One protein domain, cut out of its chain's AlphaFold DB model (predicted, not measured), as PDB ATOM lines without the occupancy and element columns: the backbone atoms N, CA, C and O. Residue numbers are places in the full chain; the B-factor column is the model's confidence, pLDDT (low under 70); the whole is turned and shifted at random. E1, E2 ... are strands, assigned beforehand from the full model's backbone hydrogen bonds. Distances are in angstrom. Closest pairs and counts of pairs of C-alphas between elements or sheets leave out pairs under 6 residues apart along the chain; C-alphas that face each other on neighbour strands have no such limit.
ATOM      1  N   THR A 149     -43.266 -29.113 -24.835       96.19
ATOM      2  CA  THR A 149     -41.842 -28.767 -24.802       96.19
ATOM      3  C   THR A 149     -41.048 -29.866 -25.492       96.19
ATOM      4  O   THR A 149     -41.043 -31.001 -25.031       96.19
ATOM      5  N   ALA A 150     -40.357 -29.538 -26.578       95.94
ATOM      6  CA  ALA A 150     -39.473 -30.423 -27.321       95.94
ATOM      7  C   ALA A 150     -38.054 -29.850 -27.341       95.94
ATOM      8  O   ALA A 150     -37.824 -28.743 -27.821       95.94
ATOM      9  N   SER A 151     -37.086 -30.607 -26.844       97.12
ATOM     10  CA  SER A 151     -35.676 -30.229 -26.826       97.12
ATOM     11  C   SER A 151     -34.827 -31.394 -27.317       97.12
ATOM     12  O   SER A 151     -34.527 -32.317 -26.564       97.12
ATOM     13  N   GLY A 152     -34.419 -31.340 -28.578       96.12
ATOM     14  CA  GLY A 152     -33.653 -32.376 -29.261       96.12
ATOM     15  C   GLY A 152     -34.011 -32.435 -30.743       96.12
ATOM     16  O   GLY A 152     -35.079 -31.983 -31.156       96.12
ATOM     17  N   ALA A 153     -33.111 -32.976 -31.564       95.88
ATOM     18  CA  ALA A 153     -33.438 -33.229 -32.964       95.88
ATOM     19  C   ALA A 153     -34.593 -34.239 -33.041       95.88
ATOM     20  O   ALA A 153     -34.548 -35.263 -32.359       95.88
ATOM     21  N   PHE A 154     -35.621 -33.932 -33.833       94.81
ATOM     22  CA  PHE A 154     -36.810 -34.777 -34.019       94.81
ATOM     23  C   PHE A 154     -37.606 -35.104 -32.735       94.81
ATOM     24  O   PHE A 154     -38.443 -36.009 -32.730       94.81
ATOM     25  N   ALA A 155     -37.393 -34.369 -31.638       94.75
ATOM     26  CA  ALA A 155     -38.237 -34.495 -30.454       94.75
ATOM     27  C   ALA A 155     -39.684 -34.096 -30.803       94.75
ATOM     28  O   ALA A 155     -39.902 -33.050 -31.424       94.75
ATOM     29  N   LEU A 156     -40.665 -34.928 -30.429       91.25
ATOM     30  CA  LEU A 156     -42.088 -34.764 -30.785       91.25
ATOM     31  C   LEU A 156     -42.353 -34.588 -32.294       91.25
ATOM     32  O   LEU A 156     -43.316 -33.930 -32.680       91.25
ATOM     33  N   PHE A 157     -41.505 -35.162 -33.152       89.19
ATOM     34  CA  PHE A 157     -41.572 -34.984 -34.605       89.19
ATOM     35  C   PHE A 157     -42.974 -35.223 -35.187       89.19
ATOM     36  O   PHE A 157     -43.511 -34.359 -35.863       89.19
ATOM     37  N   SER A 158     -43.616 -36.345 -34.866       84.38
ATOM     38  CA  SER A 158     -44.924 -36.705 -35.433       84.38
ATOM     39  C   SER A 158     -46.119 -36.250 -34.588       84.38
ATOM     40  O   SER A 158     -47.234 -36.723 -34.817       84.38
ATOM     41  N   ASN A 159     -45.922 -35.351 -33.615       78.94
ATOM     42  CA  ASN A 159     -47.009 -34.894 -32.752       78.94
ATOM     43  C   ASN A 159     -48.041 -34.096 -33.550       78.94
ATOM     44  O   ASN A 159     -47.741 -33.029 -34.080       78.94
ATOM     45  N   THR A 160     -49.265 -34.623 -33.621       77.38
ATOM     46  CA  THR A 160     -50.379 -34.000 -34.349       77.38
ATOM     47  C   THR A 160     -51.241 -33.161 -33.412       77.38
ATOM     48  O   THR A 160     -51.209 -31.939 -33.489       77.38
ATOM     49  N   THR A 161     -51.951 -33.792 -32.473       80.81
ATOM     50  CA  THR A 161     -52.869 -33.124 -31.531       80.81
ATOM     51  C   THR A 161     -52.481 -33.324 -30.063       80.81
ATOM     52  O   THR A 161     -53.139 -32.782 -29.173       80.81
ATOM     53  N   GLY A 162     -51.438 -34.113 -29.780       82.94
ATOM     54  CA  GLY A 162     -51.005 -34.413 -28.417       82.94
ATOM     55  C   GLY A 162     -50.577 -33.153 -27.667       82.94
ATOM     56  O   GLY A 162     -49.731 -32.400 -28.143       82.94
ATOM     57  N   SER A 163     -51.170 -32.905 -26.502       88.06
ATOM     58  CA  SER A 163     -50.917 -31.703 -25.695       88.06
ATOM     59  C   SER A 163     -50.209 -32.049 -24.387       88.06
ATOM     60  O   SER A 163     -50.309 -33.179 -23.910       88.06
ATOM     61  N   GLU A 164     -49.532 -31.071 -23.788       90.88
ATOM     62  CA  GLU A 164     -48.897 -31.206 -22.465       90.88
ATOM     63  C   GLU A 164     -47.781 -32.267 -22.428       90.88
ATOM     64  O   GLU A 164     -47.560 -32.924 -21.413       90.88
ATOM     65  N   ASN A 165     -47.062 -32.461 -23.539       92.00
ATOM     66  CA  ASN A 165     -45.928 -33.379 -23.593       92.00
ATOM     67  C   ASN A 165     -44.595 -32.652 -23.368       92.00
ATOM     68  O   ASN A 165     -44.357 -31.568 -23.896       92.00
ATOM     69  N   THR A 166     -43.683 -33.290 -22.639       95.62
ATOM     70  CA  THR A 166     -42.290 -32.859 -22.477       95.62
ATOM     71  C   THR A 166     -41.368 -33.918 -23.067       95.62
ATOM     72  O   THR A 166     -41.280 -35.019 -22.536       95.62
ATOM     73  N   ALA A 167     -40.663 -33.593 -24.145       95.44
ATOM     74  CA  ALA A 167     -39.680 -34.442 -24.801       95.44
ATOM     75  C   ALA A 167     -38.299 -33.782 -24.745       95.44
ATOM     76  O   ALA A 167     -38.077 -32.733 -25.346       95.44
ATOM     77  N   MET A 168     -37.357 -34.393 -24.036       96.62
ATOM     78  CA  MET A 168     -35.976 -33.929 -23.930       96.62
ATOM     79  C   MET A 168     -35.023 -35.045 -24.348       96.62
ATOM     80  O   MET A 168     -34.798 -35.991 -23.600       96.62
ATOM     81  N   GLY A 169     -34.443 -34.931 -25.533       95.44
ATOM     82  CA  GLY A 169     -33.598 -35.953 -26.139       95.44
ATOM     83  C   GLY A 169     -33.802 -36.010 -27.646       95.44
ATOM     84  O   GLY A 169     -34.804 -35.522 -28.167       95.44
ATOM     85  N   VAL A 170     -32.835 -36.586 -28.355       95.88
ATOM     86  CA  VAL A 170     -33.000 -36.883 -29.782       95.88
ATOM     87  C   VAL A 170     -34.104 -37.929 -29.928       95.88
ATOM     88  O   VAL A 170     -34.126 -38.896 -29.175       95.88
ATOM     89  N   GLU A 171     -35.055 -37.686 -30.827       93.62
ATOM     90  CA  GLU A 171     -36.175 -38.593 -31.131       93.62
ATOM     91  C   GLU A 171     -37.087 -38.968 -29.940       93.62
ATOM     92  O   GLU A 171     -37.964 -39.827 -30.064       93.62
ATOM     93  N   ALA A 172     -36.980 -38.270 -28.804       93.75
ATOM     94  CA  ALA A 172     -37.893 -38.446 -27.677       93.75
ATOM     95  C   ALA A 172     -39.344 -38.146 -28.113       93.75
ATOM     96  O   ALA A 172     -39.625 -37.078 -28.669       93.75
ATOM     97  N   LEU A 173     -40.265 -39.087 -27.869       90.44
ATOM     98  CA  LEU A 173     -41.670 -39.031 -28.319       90.44
ATOM     99  C   LEU A 173     -41.848 -38.786 -29.836       90.44
ATOM    100  O   LEU A 173     -42.862 -38.226 -30.255       90.44
ATOM    101  N   SER A 174     -40.892 -39.182 -30.683       89.50
ATOM    102  CA  SER A 174     -40.914 -38.838 -32.116       89.50
ATOM    103  C   SER A 174     -42.121 -39.381 -32.891       89.50
ATOM    104  O   SER A 174     -42.529 -38.757 -33.869       89.50
ATOM    105  N   SER A 175     -42.724 -40.494 -32.457       84.38
ATOM    106  CA  SER A 175     -43.937 -41.073 -33.062       84.38
ATOM    107  C   SER A 175     -45.206 -40.846 -32.233       84.38
ATOM    108  O   SER A 175     -46.226 -41.484 -32.499       84.38
ATOM    109  N   ASN A 176     -45.180 -39.966 -31.226       78.56
ATOM    110  CA  ASN A 176     -46.404 -39.577 -30.529       78.56
ATOM    111  C   ASN A 176     -47.312 -38.820 -31.497       78.56
ATOM    112  O   ASN A 176     -46.848 -37.855 -32.083       78.56
ATOM    113  N   THR A 177     -48.568 -39.237 -31.680       80.12
ATOM    114  CA  THR A 177     -49.490 -38.587 -32.627       80.12
ATOM    115  C   THR A 177     -50.553 -37.777 -31.896       80.12
ATOM    116  O   THR A 177     -50.669 -36.572 -32.128       80.12
ATOM    117  N   THR A 178     -51.321 -38.400 -31.003       80.75
ATOM    118  CA  THR A 178     -52.450 -37.759 -30.303       80.75
ATOM    119  C   THR A 178     -52.330 -37.802 -28.784       80.75
ATOM    120  O   THR A 178     -53.116 -37.144 -28.100       80.75
ATOM    121  N   ALA A 179     -51.362 -38.544 -28.238       80.56
ATOM    122  CA  ALA A 179     -51.261 -38.745 -26.804       80.56
ATOM    123  C   ALA A 179     -50.762 -37.486 -26.084       80.56
ATOM    124  O   ALA A 179     -49.937 -36.726 -26.601       80.56
ATOM    125  N   GLY A 180     -51.278 -37.267 -24.877       84.81
ATOM    126  CA  GLY A 180     -50.962 -36.092 -24.072       84.81
ATOM    127  C   GLY A 180     -50.369 -36.443 -22.718       84.81
ATOM    128  O   GLY A 180     -50.410 -37.596 -22.284       84.81
ATOM    129  N   ASN A 181     -49.870 -35.432 -22.014       87.94
ATOM    130  CA  ASN A 181     -49.349 -35.578 -20.653       87.94
ATOM    131  C   ASN A 181     -48.162 -36.555 -20.527       87.94
ATOM    132  O   ASN A 181     -47.989 -37.178 -19.482       87.94
ATOM    133  N   ASN A 182     -47.343 -36.735 -21.567       90.12
ATOM    134  CA  ASN A 182     -46.170 -37.609 -21.489       90.12
ATOM    135  C   ASN A 182     -44.886 -36.833 -21.190       90.12
ATOM    136  O   ASN A 182     -44.644 -35.765 -21.749       90.12
ATOM    137  N   VAL A 183     -44.013 -37.416 -20.374       93.88
ATOM    138  CA  VAL A 183     -42.667 -36.914 -20.090       93.88
ATOM    139  C   VAL A 183     -41.650 -37.944 -20.571       93.88
ATOM    140  O   VAL A 183     -41.584 -39.050 -20.047       93.88
ATOM    141  N   ALA A 184     -40.840 -37.583 -21.560       93.69
ATOM    142  CA  ALA A 184     -39.765 -38.396 -22.107       93.69
ATOM    143  C   ALA A 184     -38.438 -37.649 -21.978       93.69
ATOM    144  O   ALA A 184     -38.260 -36.579 -22.558       93.69
ATOM    145  N   VAL A 185     -37.501 -38.203 -21.214       95.12
ATOM    146  CA  VAL A 185     -36.180 -37.612 -20.978       95.12
ATOM    147  C   VAL A 185     -35.102 -38.642 -21.287       95.12
ATOM    148  O   VAL A 185     -34.863 -39.551 -20.501       95.12
ATOM    149  N   GLY A 186     -34.427 -38.485 -22.417       92.25
ATOM    150  CA  GLY A 186     -33.436 -39.412 -22.959       92.25
ATOM    151  C   GLY A 186     -33.564 -39.517 -24.476       92.25
ATOM    152  O   GLY A 186     -34.633 -39.250 -25.022       92.25
ATOM    153  N   SER A 187     -32.476 -39.886 -25.162       93.56
ATOM    154  CA  SER A 187     -32.578 -40.262 -26.581       93.56
ATOM    155  C   SER A 187     -33.549 -41.424 -26.700       93.56
ATOM    156  O   SER A 187     -33.466 -42.349 -25.893       93.56
ATOM    157  N   ASP A 188     -34.473 -41.348 -27.649       91.62
ATOM    158  CA  ASP A 188     -35.403 -42.435 -27.957       91.62
ATOM    159  C   ASP A 188     -36.332 -42.851 -26.795       91.62
ATOM    160  O   ASP A 188     -36.939 -43.927 -26.781       91.62
ATOM    161  N   ALA A 189     -36.486 -41.992 -25.786       90.81
ATOM    162  CA  ALA A 189     -37.461 -42.218 -24.731       90.81
ATOM    163  C   ALA A 189     -38.887 -42.093 -25.306       90.81
ATOM    164  O   ALA A 189     -39.236 -41.080 -25.920       90.81
ATOM    165  N   LEU A 190     -39.724 -43.113 -25.091       87.19
ATOM    166  CA  LEU A 190     -41.110 -43.195 -25.587       87.19
ATOM    167  C   LEU A 190     -41.274 -43.002 -27.111       87.19
ATOM    168  O   LEU A 190     -42.345 -42.583 -27.555       87.19
ATOM    169  N   THR A 191     -40.260 -43.324 -27.921       85.69
ATOM    170  CA  THR A 191     -40.268 -43.130 -29.388       85.69
ATOM    171  C   THR A 191     -41.569 -43.590 -30.046       85.69
ATOM    172  O   THR A 191     -42.154 -42.832 -30.814       85.69
ATOM    173  N   PHE A 192     -42.068 -44.787 -29.710       80.38
ATOM    174  CA  PHE A 192     -43.258 -45.394 -30.326       80.38
ATOM    175  C   PHE A 192     -44.548 -45.269 -29.495       80.38
ATOM    176  O   PHE A 192     -45.459 -46.092 -29.615       80.38
ATOM    177  N   ASN A 193     -44.656 -44.254 -28.636       74.50
ATOM    178  CA  ASN A 193     -45.859 -44.027 -27.841       74.50
ATOM    179  C   ASN A 193     -46.939 -43.263 -28.629       74.50
ATOM    180  O   ASN A 193     -47.068 -42.053 -28.489       74.50
ATOM    181  N   THR A 194     -47.718 -43.961 -29.460       71.69
ATOM    182  CA  THR A 194     -48.702 -43.328 -30.363       71.69
ATOM    183  C   THR A 194     -49.986 -42.853 -29.669       71.69
ATOM    184  O   THR A 194     -50.595 -41.889 -30.121       71.69
ATOM    185  N   GLU A 195     -50.413 -43.516 -28.587       73.44
ATOM    186  CA  GLU A 195     -51.715 -43.269 -27.926       73.44
ATOM    187  C   GLU A 195     -51.653 -43.262 -26.385       73.44
ATOM    188  O   GLU A 195     -52.645 -42.946 -25.729       73.44
ATOM    189  N   GLY A 196     -50.530 -43.653 -25.773       75.38
ATOM    190  CA  GLY A 196     -50.419 -43.706 -24.315       75.38
ATOM    191  C   GLY A 196     -50.286 -42.306 -23.733       75.38
ATOM    192  O   GLY A 196     -49.338 -41.599 -24.054       75.38
ATOM    193  N   SER A 197     -51.204 -41.908 -22.860       83.38
ATOM    194  CA  SER A 197     -51.128 -40.633 -22.138       83.38
ATOM    195  C   SER A 197     -50.587 -40.836 -20.722       83.38
ATOM    196  O   SER A 197     -50.632 -41.954 -20.210       83.38
ATOM    197  N   ALA A 198     -50.118 -39.761 -20.085       85.25
ATOM    198  CA  ALA A 198     -49.665 -39.767 -18.687       85.25
ATOM    199  C   ALA A 198     -48.468 -40.699 -18.384       85.25
ATOM    200  O   ALA A 198     -48.317 -41.177 -17.260       85.25
ATOM    201  N   ASN A 199     -47.592 -40.958 -19.362       85.75
ATOM    202  CA  ASN A 199     -46.389 -41.768 -19.152       85.75
ATOM    203  C   ASN A 199     -45.189 -40.903 -18.766       85.75
ATOM    204  O   ASN A 199     -45.001 -39.812 -19.297       85.75
ATOM    205  N   THR A 200     -44.323 -41.430 -17.902       90.12
ATOM    206  CA  THR A 200     -43.001 -40.850 -17.629       90.12
ATOM    207  C   THR A 200     -41.924 -41.873 -17.969       90.12
ATOM    208  O   THR A 200     -41.921 -42.975 -17.426       90.12
ATOM    209  N   ALA A 201     -41.004 -41.504 -18.856       90.38
ATOM    210  CA  ALA A 201     -39.837 -42.288 -19.229       90.38
ATOM    211  C   ALA A 201     -38.577 -41.445 -19.069       90.38
ATOM    212  O   ALA A 201     -38.445 -40.377 -19.666       90.38
ATOM    213  N   THR A 202     -37.633 -41.944 -18.280       92.25
ATOM    214  CA  THR A 202     -36.336 -41.304 -18.068       92.25
ATOM    215  C   THR A 202     -35.221 -42.303 -18.342       92.25
ATOM    216  O   THR A 202     -35.182 -43.363 -17.724       92.25
ATOM    217  N   GLY A 203     -34.308 -41.958 -19.240       88.25
ATOM    218  CA  GLY A 203     -33.234 -42.822 -19.716       88.25
ATOM    219  C   GLY A 203     -33.243 -42.941 -21.237       88.25
ATOM    220  O   GLY A 203     -34.265 -42.736 -21.886       88.25
ATOM    221  N   VAL A 204     -32.081 -43.261 -21.804       89.25
ATOM    222  CA  VAL A 204     -31.966 -43.600 -23.229       89.25
ATOM    223  C   VAL A 204     -32.755 -44.882 -23.497       89.25
ATOM    224  O   VAL A 204     -32.684 -45.808 -22.686       89.25
ATOM    225  N   ASP A 205     -33.531 -44.910 -24.583       86.44
ATOM    226  CA  ASP A 205     -34.415 -46.019 -24.977       86.44
ATOM    227  C   ASP A 205     -35.469 -46.401 -23.910       86.44
ATOM    228  O   ASP A 205     -36.039 -47.499 -23.915       86.44
ATOM    229  N   ALA A 206     -35.748 -45.515 -22.947       84.00
ATOM    230  CA  ALA A 206     -36.716 -45.797 -21.895       84.00
ATOM    231  C   ALA A 206     -38.129 -45.920 -22.487       84.00
ATOM    232  O   ALA A 206     -38.621 -45.014 -23.159       84.00
ATOM    233  N   LEU A 207     -38.795 -47.050 -22.214       75.94
ATOM    234  CA  LEU A 207     -40.114 -47.382 -22.772       75.94
ATOM    235  C   LEU A 207     -40.159 -47.289 -24.312       75.94
ATOM    236  O   LEU A 207     -41.176 -46.895 -24.880       75.94
ATOM    237  N   TRP A 208     -39.066 -47.681 -24.984       69.00
ATOM    238  CA  TRP A 208     -38.944 -47.636 -26.446       69.00
ATOM    239  C   TRP A 208     -40.101 -48.348 -27.168       69.00
ATOM    240  O   TRP A 208     -40.593 -47.856 -28.178       69.00
ATOM    241  N   VAL A 209     -40.612 -49.460 -26.619       59.38
ATOM    242  CA  VAL A 209     -41.770 -50.201 -27.148       59.38
ATOM    243  C   VAL A 209     -42.801 -50.426 -26.043       59.38
ATOM    244  O   VAL A 209     -42.464 -50.900 -24.957       59.38
ATOM    245  N   LYS A 210     -44.080 -50.142 -26.330       57.28
ATOM    246  CA  LYS A 210     -45.212 -50.452 -25.443       57.28
ATOM    247  C   LYS A 210     -45.262 -51.961 -25.169       57.28
ATOM    248  O   LYS A 210     -45.725 -52.733 -26.008       57.28
ATOM    249  N   LEU A 211     -44.844 -52.392 -23.978       49.50
ATOM    250  CA  LEU A 211     -45.160 -53.729 -23.484       49.50
ATOM    251  C   LEU A 211     -46.629 -53.728 -23.044       49.50
ATOM    252  O   LEU A 211     -46.953 -53.346 -21.923       49.50
ATOM    253  N   VAL A 212     -47.539 -54.126 -23.936       47.09
ATOM    254  CA  VAL A 212     -48.939 -54.370 -23.566       47.09
ATOM    255  C   VAL A 212     -48.977 -55.605 -22.663       47.09
ATOM    256  O   VAL A 212     -49.031 -56.737 -23.142       47.09
ATOM    257  N   LEU A 233     -34.715 -51.153 -15.050       36.31
ATOM    258  CA  LEU A 233     -36.072 -50.943 -14.547       36.31
ATOM    259  C   LEU A 233     -36.032 -49.645 -13.719       36.31
ATOM    260  O   LEU A 233     -36.031 -49.692 -12.492       36.31
ATOM    261  N   ASP A 234     -35.911 -48.492 -14.370       32.41
ATOM    262  CA  ASP A 234     -36.068 -47.217 -13.674       32.41
ATOM    263  C   ASP A 234     -37.569 -46.897 -13.663       32.41
ATOM    264  O   ASP A 234     -38.173 -46.583 -14.683       32.41
ATOM    265  N   CYS A 235     -38.170 -47.144 -12.496       29.45
ATOM    266  CA  CYS A 235     -39.489 -46.728 -12.020       29.45
ATOM    267  C   CYS A 235     -40.532 -46.342 -13.088       29.45
ATOM    268  O   CYS A 235     -40.714 -45.167 -13.397       29.45
ATOM    269  N   ILE A 236     -41.330 -47.318 -13.532       41.03
ATOM    270  CA  ILE A 236     -42.643 -47.037 -14.123       41.03
ATOM    271  C   ILE A 236     -43.562 -46.597 -12.974       41.03
ATOM    272  O   ILE A 236     -44.078 -47.432 -12.230       41.03
ATOM    273  N   PHE A 237     -43.731 -45.288 -12.783       33.41
ATOM    274  CA  PHE A 237     -44.861 -44.761 -12.020       33.41
ATOM    275  C   PHE A 237     -46.047 -44.644 -12.974       33.41
ATOM    276  O   PHE A 237     -46.223 -43.637 -13.648       33.41
ATOM    277  N   GLU A 238     -46.849 -45.701 -13.042       30.75
ATOM    278  CA  GLU A 238     -48.177 -45.638 -13.644       30.75
ATOM    279  C   GLU A 238     -49.098 -44.966 -12.614       30.75
ATOM    280  O   GLU A 238     -49.513 -45.578 -11.624       30.75
ATOM    281  N   THR A 239     -49.325 -43.659 -12.755       29.00
ATOM    282  CA  THR A 239     -50.340 -42.964 -11.956       29.00
ATOM    283  C   THR A 239     -51.711 -43.248 -12.557       29.00
ATOM    284  O   THR A 239     -51.909 -43.046 -13.751       29.00
ATOM    285  N   ARG A 240     -52.603 -43.770 -11.707       34.94
ATOM    286  CA  ARG A 240     -53.987 -44.166 -12.009       34.94
ATOM    287  C   ARG A 240     -54.806 -43.102 -12.726       34.94
ATOM    288  O   ARG A 240     -54.627 -41.916 -12.376       34.94
TER     289      ARG A 240
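What this domain is: This is residues 149 to 212 and 233 to 240 of the 240 residues of an uncharacterized protein of Bacteriodetes bacterium 13_1_20CM_4_60_6 (UniProt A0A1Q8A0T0). With little regular structure, the chain winds in stacked turns, a small solenoid; the strands E1, E2, E3 and E4, one to a turn, lie side by side as one wall, and long loops make the rest of each turn. The sheet's order is E1, E2, E3, E4, parallel. The printed part has 72 residues, 12 of them in the four named strands, with no named helix: all strand. It is compact, with a radius of gyration of the C-alphas of 10.3 A and spans of 26 by 22 by 19 A.

Where its parts are: E1 is residues 149 to 151, 6.7 A long, with C-alpha 149 at (-41.842, -28.767, -24.802). E2 is residues 166 to 168, 6.6 A; E3 is residues 183 to 185, 6.6 A. E4 is residues 200 to 202, 6.7 A, with C-alpha 202 at (-36.336, -41.304, -18.068).

How they stand to each other: E1 and E2 are parallel at 6 degrees, with N 151 and O 167 2.8 A apart, within hydrogen-bond range. E2 and E3 are parallel at 6 degrees, with N 168 and O 184 at 2.8 A. E3 and E4 are parallel at 5 degrees, with N 185 and O 201 at 2.8 A. E1 and E4 are edge strands.

The domain as a whole: The links E1 to E2, E2 to E3 and E3 to E4 are long, 14 residues each. Residues 213 to 232 are not printed; C-alphas 212 and 233 are 16.1 A apart. The pLDDT is under 70 in residues 208 to 212 and 233 to 240.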